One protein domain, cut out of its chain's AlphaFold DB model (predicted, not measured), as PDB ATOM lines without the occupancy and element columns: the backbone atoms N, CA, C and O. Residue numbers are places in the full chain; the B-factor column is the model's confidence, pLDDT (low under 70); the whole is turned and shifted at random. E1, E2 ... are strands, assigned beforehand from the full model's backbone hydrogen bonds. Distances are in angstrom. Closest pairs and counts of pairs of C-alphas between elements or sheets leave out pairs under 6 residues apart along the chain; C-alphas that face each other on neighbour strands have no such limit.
ATOM      1  N   SER A 127      81.577 102.568  94.001       91.50
ATOM      2  CA  SER A 127      80.308 101.891  93.777       91.50
ATOM      3  C   SER A 127      79.246 102.312  94.780       91.50
ATOM      4  O   SER A 127      79.506 102.475  95.974       91.50
ATOM      5  N   VAL A 128      78.033 102.501  94.275       90.88
ATOM      6  CA  VAL A 128      76.838 102.783  95.067       90.88
ATOM      7  C   VAL A 128      75.850 101.650  94.861       90.88
ATOM      8  O   VAL A 128      75.353 101.449  93.758       90.88
ATOM      9  N   GLU A 129      75.518 100.940  95.933       89.94
ATOM     10  CA  GLU A 129      74.444  99.949  95.904       89.94
ATOM     11  C   GLU A 129      73.092 100.656  95.786       89.94
ATOM     12  O   GLU A 129      72.729 101.470  96.654       89.94
ATOM     13  N   LEU A 130      72.360 100.355  94.714       86.69
ATOM     14  CA  LEU A 130      71.013 100.865  94.511       86.69
ATOM     15  C   LEU A 130      70.034 100.175  95.462       86.69
ATOM     16  O   LEU A 130      70.255  99.079  95.971       86.69
ATOM     17  N   THR A 131      68.948 100.869  95.748       87.38
ATOM     18  CA  THR A 131      67.848 100.386  96.572       87.38
ATOM     19  C   THR A 131      66.661 100.078  95.673       87.38
ATOM     20  O   THR A 131      66.444 100.775  94.688       87.38
ATOM     21  N   ASP A 132      65.807  99.139  96.081       86.88
ATOM     22  CA  ASP A 132      64.537  98.845  95.389       86.88
ATOM     23  C   ASP A 132      63.519 100.014  95.439       86.88
ATOM     24  O   ASP A 132      62.355  99.873  95.055       86.88
ATOM     25  N   SER A 133      63.906 101.175  95.985       87.50
ATOM     26  CA  SER A 133      63.066 102.367  96.019       87.50
ATOM     27  C   SER A 133      62.970 102.968  94.627       87.50
ATOM     28  O   SER A 133      63.973 103.361  94.050       87.50
ATOM     29  N   THR A 134      61.747 103.168  94.139       85.00
ATOM     30  CA  THR A 134      61.486 103.947  92.918       85.00
ATOM     31  C   THR A 134      61.286 105.438  93.204       85.00
ATOM     32  O   THR A 134      60.826 106.181  92.338       85.00
ATOM     33  N   THR A 135      61.487 105.872  94.453       86.06
ATOM     34  CA  THR A 135      61.343 107.275  94.858       86.06
ATOM     35  C   THR A 135      62.734 107.893  94.954       86.06
ATOM     36  O   THR A 135      63.507 107.404  95.781       86.06
ATOM     37  N   PRO A 136      63.032 108.947  94.169       83.75
ATOM     38  CA  PRO A 136      64.301 109.667  94.230       83.75
ATOM     39  C   PRO A 136      64.645 110.111  95.652       83.75
ATOM     40  O   PRO A 136      63.839 110.783  96.302       83.75
ATOM     41  N   ASP A 137      65.842 109.751  96.112       86.88
ATOM     42  CA  ASP A 137      66.405 110.187  97.397       86.88
ATOM     43  C   ASP A 137      67.866 110.638  97.218       86.88
ATOM     44  O   ASP A 137      68.804 109.992  97.690       86.88
ATOM     45  N   PRO A 138      68.081 111.738  96.479       89.44
ATOM     46  CA  PRO A 138      69.406 112.287  96.221       89.44
ATOM     47  C   PRO A 138      70.059 112.815  97.512       89.44
ATOM     48  O   PRO A 138      69.573 113.740  98.174       89.44
ATOM     49  N   GLN A 139      71.227 112.269  97.835       92.81
ATOM     50  CA  GLN A 139      72.068 112.686  98.953       92.81
ATOM     51  C   GLN A 139      73.308 113.405  98.425       92.81
ATOM     52  O   GLN A 139      73.993 112.895  97.539       92.81
ATOM     53  N   ALA A 140      73.606 114.584  98.975       92.25
ATOM     54  CA  ALA A 140      74.793 115.345  98.611       92.25
ATOM     55  C   ALA A 140      75.939 115.116  99.603       92.25
ATOM     56  O   ALA A 140      75.748 115.095 100.822       92.25
ATOM     57  N   PHE A 141      77.144 115.024  99.059       94.12
ATOM     58  CA  PHE A 141      78.398 114.846  99.770       94.12
ATOM     59  C   PHE A 141      79.385 115.911  99.314       94.12
ATOM     60  O   PHE A 141      79.442 116.255  98.135       94.12
ATOM     61  N   ARG A 142      80.161 116.422 100.262       93.12
ATOM     62  CA  ARG A 142      81.366 117.200 100.015       93.12
ATOM     63  C   ARG A 142      82.557 116.302 100.268       93.12
ATOM     64  O   ARG A 142      82.617 115.645 101.308       93.12
ATOM     65  N   THR A 143      83.498 116.318  99.347       92.31
ATOM     66  CA  THR A 143      84.695 115.497  99.418       92.31
ATOM     67  C   THR A 143      85.912 116.353  99.160       92.31
ATOM     68  O   THR A 143      85.936 117.089  98.179       92.31
ATOM     69  N   ASN A 144      86.912 116.251 100.029       92.88
ATOM     70  CA  ASN A 144      88.242 116.766  99.743       92.88
ATOM     71  C   ASN A 144      89.106 115.598  99.268       92.88
ATOM     72  O   ASN A 144      89.366 114.678 100.042       92.88
ATOM     73  N   LEU A 145      89.467 115.598  97.987       90.69
ATOM     74  CA  LEU A 145      90.383 114.638  97.389       90.69
ATOM     75  C   LEU A 145      91.794 115.216  97.451       90.69
ATOM     76  O   LEU A 145      92.131 116.148  96.721       90.69
ATOM     77  N   THR A 146      92.617 114.603  98.283       90.50
ATOM     78  CA  THR A 146      94.031 114.912  98.434       90.50
ATOM     79  C   THR A 146      94.836 113.791  97.800       90.50
ATOM     80  O   THR A 146      94.721 112.628  98.186       90.50
ATOM     81  N   VAL A 147      95.666 114.140  96.828       86.94
ATOM     82  CA  VAL A 147      96.605 113.223  96.190       86.94
ATOM     83  C   VAL A 147      98.000 113.594  96.658       86.94
ATOM     84  O   VAL A 147      98.453 114.714  96.409       86.94
ATOM     85  N   THR A 148      98.678 112.670  97.332       87.56
ATOM     86  CA  THR A 148     100.062 112.840  97.775       87.56
ATOM     87  C   THR A 148     100.994 111.861  97.072       87.56
ATOM     88  O   THR A 148     100.579 110.817  96.570       87.56
ATOM     89  N   THR A 149     102.271 112.220  96.992       86.19
ATOM     90  CA  THR A 149     103.340 111.367  96.472       86.19
ATOM     91  C   THR A 149     104.525 111.376  97.422       86.19
ATOM     92  O   THR A 149     104.715 112.345  98.152       86.19
ATOM     93  N   ASP A 150     105.319 110.315  97.413       85.38
ATOM     94  CA  ASP A 150     106.613 110.275  98.088       85.38
ATOM     95  C   ASP A 150     107.660 109.850  97.060       85.38
ATOM     96  O   ASP A 150     107.657 108.717  96.577       85.38
ATOM     97  N   ASP A 151     108.520 110.794  96.683       78.44
ATOM     98  CA  ASP A 151     109.602 110.579  95.726       78.44
ATOM     99  C   ASP A 151     110.915 110.155  96.411       78.44
ATOM    100  O   ASP A 151     111.998 110.310  95.852       78.44
ATOM    101  N   GLY A 152     110.828 109.648  97.645       82.25
ATOM    102  CA  GLY A 152     111.964 109.326  98.506       82.25
ATOM    103  C   GLY A 152     112.371 110.495  99.402       82.25
ATOM    104  O   GLY A 152     113.022 110.287 100.425       82.25
ATOM    105  N   THR A 153     111.956 111.725  99.081       80.75
ATOM    106  CA  THR A 153     112.251 112.915  99.897       80.75
ATOM    107  C   THR A 153     111.171 113.235 100.937       80.75
ATOM    108  O   THR A 153     111.259 114.264 101.615       80.75
ATOM    109  N   GLY A 154     110.181 112.351 101.091       83.81
ATOM    110  CA  GLY A 154     109.046 112.488 101.995       83.81
ATOM    111  C   GLY A 154     107.744 112.818 101.266       83.81
ATOM    112  O   GLY A 154     107.732 113.205 100.098       83.81
ATOM    113  N   GLU A 155     106.635 112.681 101.992       84.62
ATOM    114  CA  GLU A 155     105.288 112.906 101.466       84.62
ATOM    115  C   GLU A 155     105.066 114.365 101.031       84.62
ATOM    116  O   GLU A 155     105.371 115.318 101.756       84.62
ATOM    117  N   ARG A 156     104.500 114.534  99.836       81.31
ATOM    118  CA  ARG A 156     104.245 115.821  99.184       81.31
ATOM    119  C   ARG A 156     102.859 115.848  98.568       81.31
ATOM    120  O   ARG A 156     102.409 114.860  97.995       81.31
ATOM    121  N   LEU A 157     102.208 117.004  98.631       82.62
ATOM    122  CA  LEU A 157     100.935 117.234  97.957       82.62
ATOM    123  C   LEU A 157     101.153 117.344  96.439       82.62
ATOM    124  O   LEU A 157     101.943 118.169  95.989       82.62
ATOM    125  N   VAL A 158     100.450 116.519  95.662       79.00
ATOM    126  CA  VAL A 158     100.400 116.594  94.191       79.00
ATOM    127  C   VAL A 158      99.207 117.432  93.754       79.00
ATOM    128  O   VAL A 158      99.343 118.321  92.921       79.00
ATOM    129  N   SER A 159      98.033 117.151  94.317       81.25
ATOM    130  CA  SER A 159      96.816 117.905  94.034       81.25
ATOM    131  C   SER A 159      95.846 117.821  95.201       81.25
ATOM    132  O   SER A 159      95.693 116.760  95.800       81.25
ATOM    133  N   GLU A 160      95.138 118.912  95.460       86.62
ATOM    134  CA  GLU A 160      93.998 118.957  96.372       86.62
ATOM    135  C   GLU A 160      92.785 119.475  95.598       86.62
ATOM    136  O   GLU A 160      92.875 120.474  94.877       86.62
ATOM    137  N   GLN A 161      91.666 118.765  95.688       86.25
ATOM    138  CA  GLN A 161      90.442 119.101  94.975       86.25
ATOM    139  C   GLN A 161      89.236 118.921  95.883       86.25
ATOM    140  O   GLN A 161      88.966 117.830  96.378       86.25
ATOM    141  N   GLU A 162      88.445 119.977  96.019       89.31
ATOM    142  CA  GLU A 162      87.133 119.881  96.641       89.31
ATOM    143  C   GLU A 162      86.079 119.535  95.575       89.31
ATOM    144  O   GLU A 162      85.976 120.169  94.519       89.31
ATOM    145  N   ILE A 163      85.300 118.492  95.844       89.25
ATOM    146  CA  ILE A 163      84.317 117.913  94.930       89.25
ATOM    147  C   ILE A 163      82.983 117.807  95.664       89.25
ATOM    148  O   ILE A 163      82.920 117.377  96.817       89.25
ATOM    149  N   ILE A 164      81.896 118.169  94.987       89.38
ATOM    150  CA  ILE A 164      80.537 117.898  95.449       89.38
ATOM    151  C   ILE A 164      79.959 116.762  94.621       89.38
ATOM    152  O   ILE A 164      79.962 116.803  93.392       89.38
ATOM    153  N   ILE A 165      79.444 115.750  95.307       90.19
ATOM    154  CA  ILE A 165      78.897 114.544  94.695       90.19
ATOM    155  C   ILE A 165      77.457 114.404  95.158       90.19
ATOM    156  O   ILE A 165      77.176 114.434  96.354       90.19
ATOM    157  N   SER A 166      76.538 114.244  94.219       90.25
ATOM    158  CA  SER A 166      75.159 113.867  94.500       90.25
ATOM    159  C   SER A 166      74.955 112.422  94.100       90.25
ATOM    160  O   SER A 166      75.250 112.048  92.968       90.25
ATOM    161  N   VAL A 167      74.424 111.629  95.019       90.81
ATOM    162  CA  VAL A 167      74.139 110.212  94.811       90.81
ATOM    163  C   VAL A 167      72.661 109.967  95.052       90.81
ATOM    164  O   VAL A 167      72.171 110.212  96.152       90.81
ATOM    165  N   ASP A 168      71.961 109.461  94.046       89.81
ATOM    166  CA  ASP A 168      70.595 108.963  94.162       89.81
ATOM    167  C   ASP A 168      70.616 107.435  94.082       89.81
ATOM    168  O   ASP A 168      70.927 106.843  93.048       89.81
ATOM    169  N   ARG A 169      70.307 106.791  95.211       89.69
ATOM    170  CA  ARG A 169      70.302 105.327  95.333       89.69
ATOM    171  C   ARG A 169      68.994 104.700  94.860       89.69
ATOM    172  O   ARG A 169      68.830 103.494  95.007       89.69
ATOM    173  N   SER A 170      68.028 105.486  94.404       86.56
ATOM    174  CA  SER A 170      66.773 104.946  93.890       86.56
ATOM    175  C   SER A 170      66.969 104.288  92.521       86.56
ATOM    176  O   SER A 170      67.794 104.732  91.725       86.56
ATOM    177  N   ASP A 171      66.181 103.251  92.252       82.44
ATOM    178  CA  ASP A 171      65.939 102.693  90.917       82.44
ATOM    179  C   ASP A 171      64.633 103.299  90.369       82.44
ATOM    180  O   ASP A 171      63.620 102.624  90.156       82.44
ATOM    181  N   ALA A 172      64.580 104.633  90.289       78.38
ATOM    182  CA  ALA A 172      63.391 105.298  89.778       78.38
ATOM    183  C   ALA A 172      63.330 105.133  88.249       78.38
ATOM    184  O   ALA A 172      64.332 105.237  87.545       78.38
ATOM    185  N   PRO A 173      62.145 104.902  87.669       72.50
ATOM    186  CA  PRO A 173      62.055 104.786  86.225       72.50
ATOM    187  C   PRO A 173      62.518 106.096  85.556       72.50
ATOM    188  O   PRO A 173      62.172 107.178  86.045       72.50
ATOM    189  N   PRO A 174      63.234 106.014  84.417       73.75
ATOM    190  CA  PRO A 174      63.556 107.161  83.575       73.75
ATOM    191  C   PRO A 174      62.346 108.075  83.379       73.75
ATOM    192  O   PRO A 174      61.235 107.597  83.119       73.75
ATOM    193  N   THR A 175      62.544 109.390  83.476       72.88
ATOM    194  CA  THR A 175      61.427 110.329  83.309       72.88
ATOM    195  C   THR A 175      61.029 110.355  81.830       72.88
ATOM    196  O   THR A 175      61.868 110.674  80.983       72.88
ATOM    197  N   PRO A 176      59.776 110.016  81.471       71.00
ATOM    198  CA  PRO A 176      59.340 110.083  80.086       71.00
ATOM    199  C   PRO A 176      59.301 111.543  79.623       71.00
ATOM    200  O   PRO A 176      58.653 112.389  80.239       71.00
ATOM    201  N   VAL A 177      59.976 111.822  78.513       74.38
ATOM    202  CA  VAL A 177      60.000 113.119  77.836       74.38
ATOM    203  C   VAL A 177      59.144 113.014  76.576       74.38
ATOM    204  O   VAL A 177      59.249 112.052  75.811       74.38
ATOM    205  N   GLU A 178      58.268 113.991  76.340       76.00
ATOM    206  CA  GLU A 178      57.452 113.986  75.126       76.00
ATOM    207  C   GLU A 178      58.327 114.297  73.894       76.00
ATOM    208  O   GLU A 178      59.007 115.328  73.857       76.00
ATOM    209  N   PRO A 179      58.327 113.434  72.858       76.75
ATOM    210  CA  PRO A 179      58.937 113.768  71.581       76.75
ATOM    211  C   PRO A 179      58.097 114.846  70.887       76.75
ATOM    212  O   PRO A 179      56.923 114.634  70.578       76.75
ATOM    213  N   VAL A 180      58.705 115.987  70.585       80.06
ATOM    214  CA  VAL A 180      58.086 117.088  69.843       80.06
ATOM    215  C   VAL A 180      58.711 117.159  68.454       80.06
ATOM    216  O   VAL A 180      59.921 117.055  68.297       80.06
ATOM    217  N   LEU A 181      57.890 117.332  67.418       80.44
ATOM    218  CA  LEU A 181      58.389 117.588  66.067       80.44
ATOM    219  C   LEU A 181      58.651 119.093  65.914       80.44
ATOM    220  O   LEU A 181      57.699 119.870  65.813       80.44
ATOM    221  N   GLN A 182      59.919 119.503  65.886       80.44
ATOM    222  CA  GLN A 182      60.335 120.896  65.717       80.44
ATOM    223  C   GLN A 182      61.124 121.031  64.410       80.44
ATOM    224  O   GLN A 182      62.069 120.289  64.167       80.44
ATOM    225  N   ASP A 183      60.674 121.918  63.517       83.50
ATOM    226  CA  ASP A 183      61.291 122.164  62.201       83.50
ATOM    227  C   ASP A 183      61.497 120.905  61.331       83.50
ATOM    228  O   ASP A 183      62.410 120.814  60.514       83.50
ATOM    229  N   GLY A 184      60.605 119.918  61.477       81.94
ATOM    230  CA  GLY A 184      60.648 118.664  60.718       81.94
ATOM    231  C   GLY A 184      61.603 117.606  61.277       81.94
ATOM    232  O   GLY A 184      61.680 116.519  60.705       81.94
ATOM    233  N   GLN A 185      62.270 117.874  62.401       80.38
ATOM    234  CA  GLN A 185      63.067 116.900  63.146       80.38
ATOM    235  C   GLN A 185      62.374 116.535  64.458       80.38
ATOM    236  O   GLN A 185      61.668 117.349  65.056       80.38
ATOM    237  N   TRP A 186      62.517 115.278  64.880       77.81
ATOM    238  CA  TRP A 186      61.998 114.856  66.172       77.81
ATOM    239  C   TRP A 186      62.993 115.234  67.254       77.81
ATOM    240  O   TRP A 186      64.167 114.871  67.193       77.81
ATOM    241  N   THR A 187      62.484 115.935  68.251       75.31
ATOM    242  CA  THR A 187      63.271 116.496  69.330       75.31
ATOM    243  C   THR A 187      62.655 116.072  70.650       75.31
ATOM    244  O   THR A 187      61.467 116.290  70.881       75.31
ATOM    245  N   CYS A 188      63.437 115.465  71.537       74.62
ATOM    246  CA  CYS A 188      62.988 115.256  72.912       74.62
ATOM    247  C   CYS A 188      63.119 116.600  73.645       74.62
ATOM    248  O   CYS A 188      64.235 117.097  73.803       74.62
ATOM    249  N   VAL A 189      61.994 117.218  74.022       68.69
ATOM    250  CA  VAL A 189      61.970 118.536  74.679       68.69
ATOM    251  C   VAL A 189      61.594 118.343  76.139       68.69
ATOM    252  O   VAL A 189      60.484 117.898  76.436       68.69
ATOM    253  N   ARG A 190      62.498 118.693  77.061       67.06
ATOM    254  CA  ARG A 190      62.154 118.699  78.488       67.06
ATOM    255  C   ARG A 190      61.028 119.707  78.771       67.06
ATOM    256  O   ARG A 190      61.013 120.782  78.166       67.06
ATOM    257  N   PRO A 191      60.143 119.438  79.749       65.06
ATOM    258  CA  PRO A 191      59.110 120.388  80.178       65.06
ATOM    259  C   PRO A 191      59.651 121.754  80.638       65.06
ATOM    260  O   PRO A 191      58.908 122.735  80.639       65.06
ATOM    261  N   ASP A 192      60.925 121.826  81.031       66.81
ATOM    262  CA  ASP A 192      61.608 123.034  81.507       66.81
ATOM    263  C   ASP A 192      62.410 123.785  80.422       66.81
ATOM    264  O   ASP A 192      62.912 124.879  80.682       66.81
ATOM    265  N   GLY A 193      62.501 123.234  79.204       65.94
ATOM    266  CA  GLY A 193      63.189 123.838  78.061       65.94
ATOM    267  C   GLY A 193      64.724 123.743  78.065       65.94
ATOM    268  O   GLY A 193      65.348 124.444  77.272       65.94
ATOM    269  N   GLY A 194      65.340 122.920  78.928       58.88
ATOM    270  CA  GLY A 194      66.794 122.934  79.161       58.88
ATOM    271  C   GLY A 194      67.685 122.391  78.031       58.88
ATOM    272  O   GLY A 194      68.737 122.969  77.770       58.88
ATOM    273  N   TRP A 195      67.289 121.308  77.346       58.31
ATOM    274  CA  TRP A 195      68.107 120.650  76.306       58.31
ATOM    275  C   TRP A 195      67.232 119.969  75.244       58.31
ATOM    276  O   TRP A 195      66.098 119.577  75.524       58.31
ATOM    277  N   THR A 196      67.756 119.826  74.023       56.44
ATOM    278  CA  THR A 196      67.070 119.197  72.883       56.44
ATOM    279  C   THR A 196      67.956 118.123  72.256       56.44
ATOM    280  O   THR A 196      69.031 118.423  71.746       56.44
ATOM    281  N   ILE A 197      67.516 116.861  72.297       60.81
ATOM    282  CA  ILE A 197      68.163 115.766  71.556       60.81
ATOM    283  C   ILE A 197      67.399 115.592  70.247       60.81
ATOM    284  O   ILE A 197      66.237 115.183  70.260       60.81
ATOM    285  N   THR A 198      68.035 115.922  69.125       61.25
ATOM    286  CA  THR A 198      67.494 115.702  67.779       61.25
ATOM    287  C   THR A 198      67.798 114.281  67.315       61.25
ATOM    288  O   THR A 198      68.950 113.854  67.289       61.25
ATOM    289  N   SER A 199      66.764 113.533  66.929       60.22
ATOM    290  CA  SER A 199      66.906 112.195  66.343       60.22
ATOM    291  C   SER A 199      65.954 111.998  65.162       60.22
ATOM    292  O   SER A 199      64.933 112.681  65.025       60.22
ATOM    293  N   GLU A 200      66.273 111.055  64.276       62.34
ATOM    294  CA  GLU A 200      65.285 110.536  63.330       62.34
ATOM    295  C   GLU A 200      64.238 109.740  64.118       62.34
ATOM    296  O   GLU A 200      64.588 108.810  64.833       62.34
ATOM    297  N   LYS A 201      62.965 110.155  64.020       67.62
ATOM    298  CA  LYS A 201      61.771 109.601  64.694       67.62
ATOM    299  C   LYS A 201      62.076 108.582  65.816       67.62
ATOM    300  O   LYS A 201      62.100 107.381  65.533       67.62
ATOM    301  N   PRO A 202      62.236 109.034  67.075       66.69
ATOM    302  CA  PRO A 202      62.584 108.160  68.184       66.69
ATOM    303  C   PRO A 202      61.539 107.051  68.337       66.69
ATOM    304  O   PRO A 202      60.329 107.286  68.226       66.69
ATOM    305  N   ALA A 203      62.003 105.825  68.583       69.00
ATOM    306  CA  ALA A 203      61.126 104.728  68.976       69.00
ATOM    307  C   ALA A 203      60.345 105.104  70.259       69.00
ATOM    308  O   ALA A 203      60.806 105.942  71.036       69.00
ATOM    309  N   PRO A 204      59.164 104.515  70.524       62.97
ATOM    310  CA  PRO A 204      58.462 104.723  71.790       62.97
ATOM    311  C   PRO A 204      59.392 104.426  72.979       62.97
ATOM    312  O   PRO A 204      59.962 103.341  73.044       62.97
ATOM    313  N   GLY A 205      59.566 105.392  73.887       63.56
ATOM    314  CA  GLY A 205      60.498 105.290  75.020       63.56
ATOM    315  C   GLY A 205      61.934 105.750  74.740       63.56
ATOM    316  O   GLY A 205      62.717 105.845  75.674       63.56
ATOM    317  N   ALA A 206      62.284 106.107  73.499       62.59
ATOM    318  CA  ALA A 206      63.610 106.648  73.185       62.59
ATOM    319  C   ALA A 206      63.797 108.111  73.641       62.59
ATOM    320  O   ALA A 206      64.926 108.570  73.755       62.59
ATOM    321  N   CYS A 207      62.707 108.820  73.959       66.00
ATOM    322  CA  CYS A 207      62.741 110.074  74.718       66.00
ATOM    323  C   CYS A 207      62.496 109.793  76.207       66.00
ATOM    324  O   CYS A 207      61.537 110.287  76.788       66.00
ATOM    325  N   ALA A 208      63.311 108.939  76.812       66.00
ATOM    326  CA  ALA A 208      63.350 108.786  78.257       66.00
ATOM    327  C   ALA A 208      64.629 109.446  78.756       66.00
ATOM    328  O   ALA A 208      65.710 109.197  78.222       66.00
ATOM    329  N   GLU A 209      64.502 110.324  79.740       62.28
ATOM    330  CA  GLU A 209      65.668 110.919  80.360       62.28
ATOM    331  C   GLU A 209      66.352 109.864  81.233       62.28
ATOM    332  O   GLU A 209      65.691 109.326  82.129       62.28
ATOM    333  N   PRO A 210      67.629 109.529  80.972       60.38
ATOM    334  CA  PRO A 210      68.323 108.545  81.784       60.38
ATOM    335  C   PRO A 210      68.387 109.045  83.227       60.38
ATOM    336  O   PRO A 210      68.654 110.224  83.472       60.38
ATOM    337  N   GLN A 211      68.097 108.158  84.177       66.31
ATOM    338  CA  GLN A 211      68.200 108.509  85.583       66.31
ATOM    339  C   GLN A 211      69.682 108.541  85.966       66.31
ATOM    340  O   GLN A 211      70.375 107.529  85.875       66.31
ATOM    341  N   TYR A 212      70.162 109.712  86.382       69.19
ATOM    342  CA  TYR A 212      71.527 109.872  86.867       69.19
ATOM    343  C   TYR A 212      71.604 109.426  88.323       69.19
ATOM    344  O   TYR A 212      71.155 110.138  89.221       69.19
ATOM    345  N   HIS A 213      72.194 108.256  88.558       75.88
ATOM    346  CA  HIS A 213      72.437 107.757  89.913       75.88
ATOM    347  C   HIS A 213      73.550 108.541  90.612       75.88
ATOM    348  O   HIS A 213      73.549 108.667  91.836       75.88
ATOM    349  N   VAL A 214      74.497 109.091  89.845       79.25
ATOM    350  CA  VAL A 214      75.601 109.890  90.382       79.25
ATOM    351  C   VAL A 214      75.844 111.122  89.517       79.25
ATOM    352  O   VAL A 214      75.968 111.032  88.294       79.25
ATOM    353  N   ALA A 215      75.952 112.277  90.170       80.69
ATOM    354  CA  ALA A 215      76.386 113.531  89.570       80.69
ATOM    355  C   ALA A 215      77.572 114.094  90.362       80.69
ATOM    356  O   ALA A 215      77.530 114.161  91.590       80.69
ATOM    357  N   ILE A 216      78.631 114.481  89.659       81.31
ATOM    358  CA  ILE A 216      79.907 114.913  90.237       81.31
ATOM    359  C   ILE A 216      80.202 116.319  89.733       81.31
ATOM    360  O   ILE A 216      80.189 116.552  88.523       81.31
ATOM    361  N   GLN A 217      80.495 117.249  90.638       80.25
ATOM    362  CA  GLN A 217      80.927 118.598  90.296       80.25
ATOM    363  C   GLN A 217      82.162 119.005  91.119       80.25
ATOM    364  O   GLN A 217      82.054 119.161  92.336       80.25
ATOM    365  N   PRO A 218      83.322 119.250  90.485       79.31
ATOM    366  CA  PRO A 218      84.448 119.920  91.140       79.31
ATOM    367  C   PRO A 218      84.065 121.360  91.505       79.31
ATOM    368  O   PRO A 218      83.545 122.072  90.649       79.31
ATOM    369  N   THR A 219      84.339 121.840  92.722       77.19
ATOM    370  CA  THR A 219      83.899 123.189  93.158       77.19
ATOM    371  C   THR A 219      84.558 124.317  92.362       77.19
ATOM    372  O   THR A 219      83.939 125.345  92.089       77.19
ATOM    373  N   ALA A 220      85.794 124.100  91.908       71.62
ATOM    374  CA  ALA A 220      86.525 125.031  91.050       71.62
ATOM    375  C   ALA A 220      86.027 125.059  89.588       71.62
ATOM    376  O   ALA A 220      86.493 125.880  88.798       71.62
ATOM    377  N   SER A 221      85.102 124.168  89.208       69.38
ATOM    378  CA  SER A 221      84.597 124.020  87.843       69.38
ATOM    379  C   SER A 221      83.072 124.119  87.784       69.38
ATOM    380  O   SER A 221      82.339 123.714  88.682       69.38
ATOM    381  N   ASN A 222      82.558 124.645  86.678       65.00
ATOM    382  CA  ASN A 222      81.134 124.568  86.350       65.00
ATOM    383  C   ASN A 222      80.787 123.326  85.510       65.00
ATOM    384  O   ASN A 222      79.631 123.166  85.125       65.00
ATOM    385  N   ALA A 223      81.769 122.473  85.198       66.06
ATOM    386  CA  ALA A 223      81.538 121.209  84.517       66.06
ATOM    387  C   ALA A 223      81.045 120.154  85.515       66.06
ATOM    388  O   ALA A 223      81.648 119.961  86.571       66.06
ATOM    389  N   SER A 224      79.970 119.458  85.155       65.38
ATOM    390  CA  SER A 224      79.463 118.308  85.902       65.38
ATOM    391  C   SER A 224      79.619 117.045  85.066       65.38
ATOM    392  O   SER A 224      79.259 117.036  83.887       65.38
ATOM    393  N   THR A 225      80.122 115.982  85.685       74.50
ATOM    394  CA  THR A 225      80.125 114.635  85.106       74.50
ATOM    395  C   THR A 225      78.926 113.883  85.654       74.50
ATOM    396  O   THR A 225      78.687 113.880  86.863       74.50
ATOM    397  N   TYR A 226      78.167 113.245  84.769       70.31
ATOM    398  CA  TYR A 226      76.998 112.465  85.147       70.31
ATOM    399  C   TYR A 226      77.179 111.008  84.752       70.31
ATOM    400  O   TYR A 226      77.634 110.722  83.642       70.31
ATOM    401  N   VAL A 227      76.807 110.091  85.644       72.94
ATOM    402  CA  VAL A 227      76.983 108.655  85.424       72.94
ATOM    403  C   VAL A 227      75.648 107.921  85.502       72.94
ATOM    404  O   VAL A 227      74.911 108.037  86.479       72.94
ATOM    405  N   ASN A 228      75.373 107.162  84.438       62.56
ATOM    406  CA  ASN A 228      74.154 106.368  84.230       62.56
ATOM    407  C   ASN A 228      74.425 104.860  84.121       62.56
ATOM    408  O   ASN A 228      73.501 104.085  83.893       62.56
ATOM    409  N   GLY A 229      75.693 104.444  84.177       67.75
ATOM    410  CA  GLY A 229      76.077 103.043  84.023       67.75
ATOM    411  C   GLY A 229      75.751 102.239  85.278       67.75
ATOM    412  O   GLY A 229      76.094 102.662  86.382       67.75
ATOM    413  N   MET A 230      75.122 101.079  85.093       74.25
ATOM    414  CA  MET A 230      74.889 100.095  86.148       74.25
ATOM    415  C   MET A 230      75.648  98.811  85.838       74.25
ATOM    416  O   MET A 230      75.609  98.322  84.707       74.25
ATOM    417  N   GLU A 231      76.276  98.242  86.858       78.94
ATOM    418  CA  GLU A 231      76.926  96.938  86.804       78.94
ATOM    419  C   GLU A 231      76.496  96.143  88.038       78.94
ATOM    420  O   GLU A 231      76.673  96.590  89.170       78.94
ATOM    421  N   GLU A 232      75.843  94.999  87.816       83.81
ATOM    422  CA  GLU A 232      75.364  94.108  88.887       83.81
ATOM    423  C   GLU A 232      74.466  94.780  89.951       83.81
ATOM    424  O   GLU A 232      74.450  94.381  91.113       83.81
ATOM    425  N   GLY A 233      73.689  95.798  89.562       85.31
ATOM    426  CA  GLY A 233      72.811  96.536  90.483       85.31
ATOM    427  C   GLY A 233      73.522  97.613  91.310       85.31
ATOM    428  O   GLY A 233      72.915  98.211  92.200       85.31
ATOM    429  N   GLU A 234      74.789  97.901  91.012       86.62
ATOM    430  CA  GLU A 234      75.511  99.041  91.564       86.62
ATOM    431  C   GLU A 234      75.757 100.107  90.487       86.62
ATOM    432  O   GLU A 234      76.077  99.801  89.334       86.62
ATOM    433  N   ALA A 235      75.633 101.377  90.868       85.88
ATOM    434  CA  ALA A 235      76.105 102.487  90.050       85.88
ATOM    435  C   ALA A 235      77.611 102.658  90.276       85.88
ATOM    436  O   ALA A 235      78.053 102.833  91.417       85.88
ATOM    437  N   LEU A 236      78.396 102.607  89.200       86.25
ATOM    438  CA  LEU A 236      79.851 102.776  89.242       86.25
ATOM    439  C   LEU A 236      80.241 104.162  88.749       86.25
ATOM    440  O   LEU A 236      79.749 104.592  87.714       86.25
ATOM    441  N   PHE A 237      81.148 104.845  89.441       87.50
ATOM    442  CA  PHE A 237      81.635 106.166  89.041       87.50
ATOM    443  C   PHE A 237      83.107 106.384  89.421       87.50
ATOM    444  O   PHE A 237      83.660 105.654  90.238       87.50
ATOM    445  N   THR A 238      83.750 107.398  88.839       86.94
ATOM    446  CA  THR A 238      85.118 107.837  89.168       86.94
ATOM    447  C   THR A 238      85.095 109.323  89.523       86.94
ATOM    448  O   THR A 238      84.274 110.065  88.988       86.94
ATOM    449  N   LEU A 239      85.935 109.767  90.466       77.69
ATOM    450  CA  LEU A 239      85.803 111.107  91.056       77.69
ATOM    451  C   LEU A 239      86.544 112.213  90.310       77.69
ATOM    452  O   LEU A 239      85.964 113.278  90.135       77.69
ATOM    453  N   THR A 240      87.749 111.952  89.814       70.12
ATOM    454  CA  THR A 240      88.499 112.777  88.853       70.12
ATOM    455  C   THR A 240      89.633 111.939  88.265       70.12
ATOM    456  O   THR A 240      89.893 110.836  88.747       70.12
ATOM    457  N   MET A 241      90.296 112.457  87.223       65.81
ATOM    458  CA  MET A 241      91.508 111.845  86.682       65.81
ATOM    459  C   MET A 241      92.624 111.948  87.719       65.81
ATOM    460  O   MET A 241      93.071 113.044  88.064       65.81
ATOM    461  N   THR A 242      93.068 110.793  88.189       68.25
ATOM    462  CA  THR A 242      94.294 110.633  88.963       68.25
ATOM    463  C   THR A 242      95.451 111.285  88.197       68.25
ATOM    464  O   THR A 242      95.588 111.002  87.001       68.25
ATOM    465  N   PRO A 243      96.273 112.156  88.822       68.75
ATOM    466  CA  PRO A 243      97.463 112.689  88.171       68.75
ATOM    467  C   PRO A 243      98.279 111.547  87.564       68.75
ATOM    468  O   PRO A 243      98.616 110.586  88.254       68.75
ATOM    469  N   GLN A 244      98.558 111.633  86.265       64.19
ATOM    470  CA  GLN A 244      99.332 110.617  85.560       64.19
ATOM    471  C   GLN A 244     100.782 111.064  85.429       64.19
ATOM    472  O   GLN A 244     101.060 112.228  85.127       64.19
ATOM    473  N   ARG A 325      99.320 108.272  96.811       90.31
ATOM    474  CA  ARG A 325      98.311 108.050  97.838       90.31
ATOM    475  C   ARG A 325      97.133 108.980  97.620       90.31
ATOM    476  O   ARG A 325      97.297 110.183  97.451       90.31
ATOM    477  N   HIS A 326      95.939 108.409  97.597       90.44
ATOM    478  CA  HIS A 326      94.681 109.122  97.437       90.44
ATOM    479  C   HIS A 326      93.937 109.098  98.761       90.44
ATOM    480  O   HIS A 326      93.440 108.054  99.175       90.44
ATOM    481  N   THR A 327      93.835 110.254  99.404       93.19
ATOM    482  CA  THR A 327      93.020 110.440 100.604       93.19
ATOM    483  C   THR A 327      91.765 111.219 100.240       93.19
ATOM    484  O   THR A 327      91.842 112.289  99.645       93.19
ATOM    485  N   LEU A 328      90.598 110.680 100.578       93.50
ATOM    486  CA  LEU A 328      89.311 111.335 100.403       93.50
ATOM    487  C   LEU A 328      88.686 111.552 101.769       93.50
ATOM    488  O   LEU A 328      88.296 110.585 102.418       93.50
ATOM    489  N   ASP A 329      88.523 112.805 102.166       95.44
ATOM    490  CA  ASP A 329      87.753 113.166 103.352       95.44
ATOM    491  C   ASP A 329      86.323 113.496 102.946       95.44
ATOM    492  O   ASP A 329      86.096 114.375 102.114       95.44
ATOM    493  N   ILE A 330      85.343 112.786 103.508       95.62
ATOM    494  CA  ILE A 330      83.965 112.804 103.010       95.62
ATOM    495  C   ILE A 330      83.026 113.285 104.103       95.62
ATOM    496  O   ILE A 330      82.967 112.733 105.205       95.62
ATOM    497  N   ALA A 331      82.239 114.304 103.774       96.06
ATOM    498  CA  ALA A 331      81.254 114.891 104.660       96.06
ATOM    499  C   ALA A 331      79.881 114.972 103.976       96.06
ATOM    500  O   ALA A 331      79.748 115.444 102.849       96.06
ATOM    501  N   ALA A 332      78.835 114.520 104.661       95.31
ATOM    502  CA  ALA A 332      77.467 114.598 104.178       95.31
ATOM    503  C   ALA A 332      76.964 116.036 104.278       95.31
ATOM    504  O   ALA A 332      77.093 116.686 105.316       95.31
ATOM    505  N   LEU A 333      76.328 116.504 103.208       93.50
ATOM    506  CA  LEU A 333      75.556 117.750 103.166       93.50
ATOM    507  C   LEU A 333      74.048 117.489 103.350       93.50
ATOM    508  O   LEU A 333      73.250 118.431 103.413       93.50
ATOM    509  N   GLY A 334      73.670 116.208 103.436       91.44
ATOM    510  CA  GLY A 334      72.307 115.721 103.611       91.44
ATOM    511  C   GLY A 334      71.496 115.684 102.310       91.44
ATOM    512  O   GLY A 334      72.062 115.777 101.214       91.44
ATOM    513  N   PRO A 335      70.159 115.580 102.422       90.81
ATOM    514  CA  PRO A 335      69.272 115.549 101.267       90.81
ATOM    515  C   PRO A 335      69.431 116.798 100.397       90.81
ATOM    516  O   PRO A 335      69.428 117.942 100.884       90.81
ATOM    517  N   THR A 336      69.533 116.587  99.090       87.25
ATOM    518  CA  THR A 336      69.566 117.666  98.102       87.25
ATOM    519  C   THR A 336      68.328 117.623  97.218       87.25
ATOM    520  O   THR A 336      67.648 116.614  97.120       87.25
ATOM    521  N   ALA A 337      67.969 118.748  96.610       78.00
ATOM    522  CA  ALA A 337      66.922 118.742  95.600       78.00
ATOM    523  C   ALA A 337      67.581 118.494  94.243       78.00
ATOM    524  O   ALA A 337      68.481 119.248  93.854       78.00
ATOM    525  N   MET A 338      67.102 117.485  93.515       65.81
ATOM    526  CA  MET A 338      67.307 117.446  92.070       65.81
ATOM    527  C   MET A 338      66.494 118.586  91.461       65.81
ATOM    528  O   MET A 338      65.348 118.843  91.848       65.81
ATOM    529  N   LEU A 339      67.096 119.317  90.535       64.12
ATOM    530  CA  LEU A 339      66.371 120.186  89.626       64.12
ATOM    531  C   LEU A 339      65.408 119.316  88.801       64.12
ATOM    532  O   LEU A 339      65.581 118.103  88.689       64.12
ATOM    533  N   GLY A 340      64.376 119.931  88.213       57.12
ATOM    534  CA  GLY A 340      63.404 119.220  87.360       57.12
ATOM    535  C   GLY A 340      64.018 118.562  86.117       57.12
ATOM    536  O   GLY A 340      63.323 117.883  85.371       57.12
ATOM    537  N   ASP A 341      65.315 118.770  85.939       55.81
ATOM    538  CA  ASP A 341      66.179 118.380  84.848       55.81
ATOM    539  C   ASP A 341      67.165 117.266  85.297       55.81
ATOM    540  O   ASP A 341      68.176 117.008  84.644       55.81
ATOM    541  N   GLY A 342      66.913 116.655  86.461       56.09
ATOM    542  CA  GLY A 342      67.711 115.554  86.996       56.09
ATOM    543  C   GLY A 342      69.108 115.950  87.479       56.09
ATOM    544  O   GLY A 342      69.875 115.070  87.855       56.09
ATOM    545  N   THR A 343      69.468 117.238  87.494       60.59
ATOM    546  CA  THR A 343      70.772 117.697  87.993       60.59
ATOM    547  C   THR A 343      70.637 118.294  89.398       60.59
ATOM    548  O   THR A 343      69.684 119.016  89.684       60.59
ATOM    549  N   PRO A 344      71.530 118.010  90.351       62.62
ATOM    550  CA  PRO A 344      71.435 118.593  91.690       62.62
ATOM    551  C   PRO A 344      71.789 120.093  91.662       62.62
ATOM    552  O   PRO A 344      72.629 120.557  90.893       62.62
ATOM    553  N   ARG A 345      71.151 120.895  92.523       69.50
ATOM    554  CA  ARG A 345      71.389 122.352  92.573       69.50
ATOM    555  C   ARG A 345      72.599 122.703  93.448       69.50
ATOM    556  O   ARG A 345      72.444 123.042  94.620       69.50
ATOM    557  N   TYR A 346      73.794 122.671  92.868       67.88
ATOM    558  CA  TYR A 346      75.056 122.812  93.608       67.88
ATOM    559  C   TYR A 346      75.322 124.195  94.223       67.88
ATOM    560  O   TYR A 346      75.887 124.279  95.307       67.88
ATOM    561  N   THR A 347      74.832 125.286  93.624       64.62
ATOM    562  CA  THR A 347      75.103 126.668  94.091       64.62
ATOM    563  C   THR A 347      74.573 126.980  95.500       64.62
ATOM    564  O   THR A 347      74.876 128.031  96.050       64.62
ATOM    565  N   LEU A 348      73.743 126.103  96.076       65.94
ATOM    566  CA  LEU A 348      73.191 126.234  97.432       65.94
ATOM    567  C   LEU A 348      73.843 125.276  98.445       65.94
ATOM    568  O   LEU A 348      73.394 125.214  99.592       65.94
ATOM    569  N   LEU A 349      74.829 124.484  98.018       74.56
ATOM    570  CA  LEU A 349      75.451 123.430  98.819       74.56
ATOM    571  C   LEU A 349      76.772 123.870  99.472       74.56
ATOM    572  O   LEU A 349      77.106 123.343 100.534       74.56
ATOM    573  N   ASP A 350      77.472 124.866  98.922       73.75
ATOM    574  CA  ASP A 350      78.764 125.347  99.447       73.75
ATOM    575  C   ASP A 350      78.671 125.898 100.879       73.75
ATOM    576  O   ASP A 350      79.556 125.678 101.705       73.75
ATOM    577  N   GLU A 351      77.562 126.543 101.232       80.06
ATOM    578  CA  GLU A 351      77.393 127.159 102.556       80.06
ATOM    579  C   GLU A 351      76.764 126.223 103.600       80.06
ATOM    580  O   GLU A 351      76.587 126.611 104.760       80.06
ATOM    581  N   ARG A 352      76.385 124.994 103.224       84.25
ATOM    582  CA  ARG A 352      75.731 124.082 104.167       84.25
ATOM    583  C   ARG A 352      76.735 123.525 105.182       84.25
ATOM    584  O   ARG A 352      77.852 123.176 104.801       84.25
ATOM    585  N   PRO A 353      76.340 123.391 106.463       86.62
ATOM    586  CA  PRO A 353      77.125 122.626 107.419       86.62
ATOM    587  C   PRO A 353      77.219 121.177 106.934       86.62
ATOM    588  O   PRO A 353      76.218 120.608 106.495       86.62
ATOM    589  N   SER A 354      78.412 120.600 107.017       90.19
ATOM    590  CA  SER A 354      78.668 119.215 106.649       90.19
ATOM    591  C   SER A 354      78.932 118.363 107.892       90.19
ATOM    592  O   SER A 354      79.474 118.846 108.889       90.19
ATOM    593  N   GLU A 355      78.526 117.096 107.854       94.62
ATOM    594  CA  GLU A 355      78.814 116.107 108.899       94.62
ATOM    595  C   GLU A 355      79.839 115.095 108.368       94.62
ATOM    596  O   GLU A 355      79.564 114.475 107.341       94.62
ATOM    597  N   PRO A 356      81.010 114.904 109.006       95.56
ATOM    598  CA  PRO A 356      81.985 113.905 108.570       95.56
ATOM    599  C   PRO A 356      81.373 112.498 108.549       95.56
ATOM    600  O   PRO A 356      80.868 112.025 109.565       95.56
ATOM    601  N   VAL A 357      81.431 111.831 107.397       95.12
ATOM    602  CA  VAL A 357      80.886 110.474 107.196       95.12
ATOM    603  C   VAL A 357      81.994 109.429 107.227       95.12
ATOM    604  O   VAL A 357      81.769 108.305 107.670       95.12
ATOM    605  N   GLY A 358      83.196 109.798 106.791       94.88
ATOM    606  CA  GLY A 358      84.368 108.937 106.835       94.88
ATOM    607  C   GLY A 358      85.497 109.472 105.969       94.88
ATOM    608  O   GLY A 358      85.382 110.546 105.375       94.88
ATOM    609  N   SER A 359      86.574 108.701 105.900       94.62
ATOM    610  CA  SER A 359      87.665 108.930 104.965       94.62
ATOM    611  C   SER A 359      88.033 107.636 104.251       94.62
ATOM    612  O   SER A 359      87.866 106.540 104.794       94.62
ATOM    613  N   ILE A 360      88.492 107.767 103.012       93.69
ATOM    614  CA  ILE A 360      89.030 106.674 102.204       93.69
ATOM    615  C   ILE A 360      90.497 106.994 101.955       93.69
ATOM    616  O   ILE A 360      90.829 108.118 101.603       93.69
ATOM    617  N   ASP A 361      91.363 106.006 102.128       93.19
ATOM    618  CA  ASP A 361      92.797 106.141 101.919       93.19
ATOM    619  C   ASP A 361      93.275 104.983 101.043       93.19
ATOM    620  O   ASP A 361      93.150 103.816 101.422       93.19
ATOM    621  N   LEU A 362      93.729 105.309  99.835       90.75
ATOM    622  CA  LEU A 362      94.132 104.347  98.817       90.75
ATOM    623  C   LEU A 362      95.596 104.558  98.469       90.75
ATOM    624  O   LEU A 362      95.979 105.633  98.013       90.75
ATOM    625  N   ASP A 363      96.385 103.499  98.594       88.62
ATOM    626  CA  ASP A 363      97.684 103.423  97.940       88.62
ATOM    627  C   ASP A 363      97.481 102.968  96.486       88.62
ATOM    628  O   ASP A 363      96.951 101.887  96.203       88.62
ATOM    629  N   LEU A 364      97.836 103.845  95.556       84.94
ATOM    630  CA  LEU A 364      97.824 103.614  94.116       84.94
ATOM    631  C   LEU A 364      99.240 103.434  93.558       84.94
ATOM    632  O   LEU A 364      99.376 103.258  92.348       84.94
ATOM    633  N   GLY A 365     100.284 103.444  94.396       79.38
ATOM    634  CA  GLY A 365     101.677 103.383  93.957       79.38
ATOM    635  C   GLY A 365     101.982 102.144  93.120       79.38
ATOM    636  O   GLY A 365     102.492 102.262  92.005       79.38
ATOM    637  N   ASP A 366     101.544 100.966  93.576       75.38
ATOM    638  CA  ASP A 366     101.696  99.703  92.834       75.38
ATOM    639  C   ASP A 366     101.008  99.700  91.469       75.38
ATOM    640  O   ASP A 366     101.386  98.948  90.572       75.38
ATOM    641  N   ARG A 367     100.015 100.570  91.293       74.12
ATOM    642  CA  ARG A 367      99.232 100.661  90.067       74.12
ATOM    643  C   ARG A 367      99.790 101.672  89.077       74.12
ATOM    644  O   ARG A 367      99.413 101.623  87.913       74.12
ATOM    645  N   THR A 368     100.705 102.547  89.506       72.00
ATOM    646  CA  THR A 368     101.442 103.445  88.600       72.00
ATOM    647  C   THR A 368     102.431 102.696  87.704       72.00
ATOM    648  O   THR A 368     102.972 103.284  86.764       72.00
ATOM    649  N   ALA A 369     102.665 101.406  87.971       70.94
ATOM    650  CA  ALA A 369     103.525 100.576  87.153       70.94
ATOM    651  C   ALA A 369     102.897 100.272  85.781       70.94
ATOM    652  O   ALA A 369     101.702  99.960  85.687       70.94
ATOM    653  N   PRO A 370     103.708 100.302  84.711       61.25
ATOM    654  CA  PRO A 370     103.290  99.840  83.398       61.25
ATOM    655  C   PRO A 370     102.840  98.417  83.495       61.25
ATOM    656  O   PRO A 370     103.535  97.597  84.079       61.25
ATOM    657  N   PHE A 371     101.667  98.132  82.934       60.53
ATOM    658  CA  PHE A 371     101.189  96.759  82.853       60.53
ATOM    659  C   PHE A 371     101.026  96.075  84.216       60.53
ATOM    660  O   PHE A 371     100.947  94.846  84.253       60.53
ATOM    661  N   ALA A 372     100.897  96.817  85.323       60.19
ATOM    662  CA  ALA A 372     100.336  96.232  86.534       60.19
ATOM    663  C   ALA A 372      98.951  95.663  86.193       60.19
ATOM    664  O   ALA A 372      98.215  96.226  85.370       60.19
ATOM    665  N   THR A 373      98.595  94.514  86.768       56.47
ATOM    666  CA  THR A 373      97.202  94.060  86.763       56.47
ATOM    667  C   THR A 373      96.368  95.212  87.309       56.47
ATOM    668  O   THR A 373      96.543  95.639  88.450       56.47
ATOM    669  N   GLN A 374      95.536  95.804  86.448       59.19
ATOM    670  CA  GLN A 374      94.659  96.901  86.828       59.19
ATOM    671  C   GLN A 374      93.501  96.315  87.633       59.19
ATOM    672  O   GLN A 374      92.354  96.337  87.195       59.19
ATOM    673  N   ASP A 375      93.800  95.802  88.824       69.00
ATOM    674  CA  ASP A 375      92.802  95.627  89.867       69.00
ATOM    675  C   ASP A 375      92.459  97.037  90.328       69.00
ATOM    676  O   ASP A 375      92.999  97.548  91.315       69.00
ATOM    677  N   VAL A 376      91.647  97.729  89.527       74.44
ATOM    678  CA  VAL A 376      91.182  99.073  89.842       74.44
ATOM    679  C   VAL A 376      90.438  98.952  91.168       74.44
ATOM    680  O   VAL A 376      89.486  98.172  91.248       74.44
ATOM    681  N   PRO A 377      90.878  99.655  92.229       83.25
ATOM    682  CA  PRO A 377      90.279  99.477  93.538       83.25
ATOM    683  C   PRO A 377      88.814  99.873  93.419       83.25
ATOM    684  O   PRO A 377      88.503 100.990  92.991       83.25
ATOM    685  N   ARG A 378      87.920  98.949  93.774       88.75
ATOM    686  CA  ARG A 378      86.493  99.238  93.845       88.75
ATOM    687  C   ARG A 378      86.179  99.627  95.277       88.75
ATOM    688  O   ARG A 378      86.286  98.805  96.177       88.75
ATOM    689  N   VAL A 379      85.812 100.875  95.520       91.44
ATOM    690  CA  VAL A 379      85.512 101.369  96.868       91.44
ATOM    691  C   VAL A 379      84.020 101.585  97.010       91.44
ATOM    692  O   VAL A 379      83.410 102.325  96.239       91.44
ATOM    693  N   ARG A 380      83.404 100.968  98.018       93.25
ATOM    694  CA  ARG A 380      81.980 101.199  98.279       93.25
ATOM    695  C   ARG A 380      81.773 102.609  98.845       93.25
ATOM    696  O   ARG A 380      82.336 102.959  99.876       93.25
ATOM    697  N   TRP A 381      80.947 103.421  98.200       93.44
ATOM    698  CA  TRP A 381      80.645 104.794  98.612       93.44
ATOM    699  C   TRP A 381      79.645 104.834  99.790       93.44
ATOM    700  O   TRP A 381      78.759 103.974  99.854       93.44
ATOM    701  N   PRO A 382      79.701 105.821 100.715       90.75
ATOM    702  CA  PRO A 382      80.666 106.923 100.811       90.75
ATOM    703  C   PRO A 382      81.966 106.605 101.548       90.75
ATOM    704  O   PRO A 382      82.944 107.280 101.307       90.75
ATOM    705  N   ALA A 383      82.026 105.614 102.434       87.81
ATOM    706  CA  ALA A 383      83.256 105.283 103.174       87.81
ATOM    707  C   ALA A 383      83.310 103.783 103.514       87.81
ATOM    708  O   ALA A 383      83.580 103.377 104.643       87.81
ATOM    709  N   GLY A 384      82.915 102.956 102.551       88.75
ATOM    710  CA  GLY A 384      82.915 101.505 102.661       88.75
ATOM    711  C   GLY A 384      84.299 100.893 102.429       88.75
ATOM    712  O   GLY A 384      85.265 101.603 102.148       88.75
ATOM    713  N   PRO A 385      84.414  99.561 102.567       88.62
ATOM    714  CA  PRO A 385      85.680  98.871 102.360       88.62
ATOM    715  C   PRO A 385      86.161  99.007 100.911       88.62
ATOM    716  O   PRO A 385      85.354  99.074  99.979       88.62
ATOM    717  N   VAL A 386      87.484  98.996 100.744       86.56
ATOM    718  CA  VAL A 386      88.124  98.730  99.455       86.56
ATOM    719  C   VAL A 386      87.889  97.257  99.141       86.56
ATOM    720  O   VAL A 386      88.246  96.384  99.932       86.56
ATOM    721  N   LEU A 387      87.213  96.998  98.034       85.69
ATOM    722  CA  LEU A 387      87.000  95.673  97.485       85.69
ATOM    723  C   LEU A 387      88.147  95.377  96.521       85.69
ATOM    724  O   LEU A 387      88.580  96.268  95.777       85.69
ATOM    725  N   ASP A 388      88.615  94.132  96.532       78.06
ATOM    726  CA  ASP A 388      89.534  93.651  95.506       78.06
ATOM    727  C   ASP A 388      88.857  93.842  94.142       78.06
ATOM    728  O   ASP A 388      87.681  93.504  93.963       78.06
TER     729      ASP A 388
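AT A GLANCE: This is residues 127 to 244 and 325 to 388 of the 829 residues of an uncharacterized protein of Agromyces sp. G127AT (UniProt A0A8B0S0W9). A long, twisted sheet of six strands arches over the short strand pair E1 and E9, with the short strand E12 beside that pair, and a small separate head of three strands, E4 to E6, makes one end of the long axis. The tip of the hairpin E2 and E3 makes the other end. The printed part has 182 residues, with twelve named strands, E1 to E12, and no named helix; it is all strand, though under half of the residues, 78, are in named elements. The largest sheet runs E8, E7, E3, E2, E10, E11, antiparallel throughout. The whole is only just compact, close to loose, with a radius of gyration of the C-alphas of 19.1 A, and elongated, spanning 65 by 42 by 32 A.

HOW THE PARTS SIT: In the largest sheet E2, residues 138 to 150, and E3, residues 155 to 168, form a hairpin, with N 143 and O 163 2.8 A apart, within hydrogen-bond range. E3 bends by 64 degrees at residue 158. E10, residues 325 to 335, is the antiparallel neighbour of E2, with N 329 and O 144 at 3.0 A. The edge strand E11, residues 355 to 363, forms a hairpin with E10, with N 328 and O 360 at 2.8 A. E7, residues 214 to 218, is the antiparallel neighbour of E3, with N 215 and O 166 at 2.9 A. E7 forms a hairpin with the other edge strand, E8, residues 225 to 227, with N 216 and O 225 at 2.9 A. E9, residues 234 to 237, is closest to E8 at the C-alphas of Phe 237 and Val 227, 6.4 A. E1, residues 127 to 129, is antiparallel to E9, with N 128 and O 235 at 2.9 A. E12, residues 378 to 380, pairs with no named strand; its closest C-alpha to E1 is that of Arg 380, 4.9 A from Ser 127. E4, residues 179 to 182, E5, residues 185 to 189, and E6, residues 196 to 199, form a meander, each strand the antiparallel neighbour of the one before, with N 180 and O 187 at 2.8 A and N 199 and O 186 at 2.9 A. E6 and E7 are apart.

IN THESE COORDINATES: E1 begins at C-alpha 127, (80.308, 101.891, 93.777). E2 is 37.3 A long, E3 35.7 A, E10 30.2 A and E11 25.2 A. E12 ends at C-alpha 380, (81.980, 101.199, 98.279).

THE WHOLE: The C-alphas farthest apart are those of Thr 153 and Gly 184, 65.0 A. Residues 245 to 324 are not printed, and C-alphas 244 and 325 are 12.6 A apart across this cut. The links E6 to E7, E10 to E11 and E11 to E12 are long. The pLDDT is under 70 at 51 of the printed residues, among them residues 189 to 212 and 338 to 348.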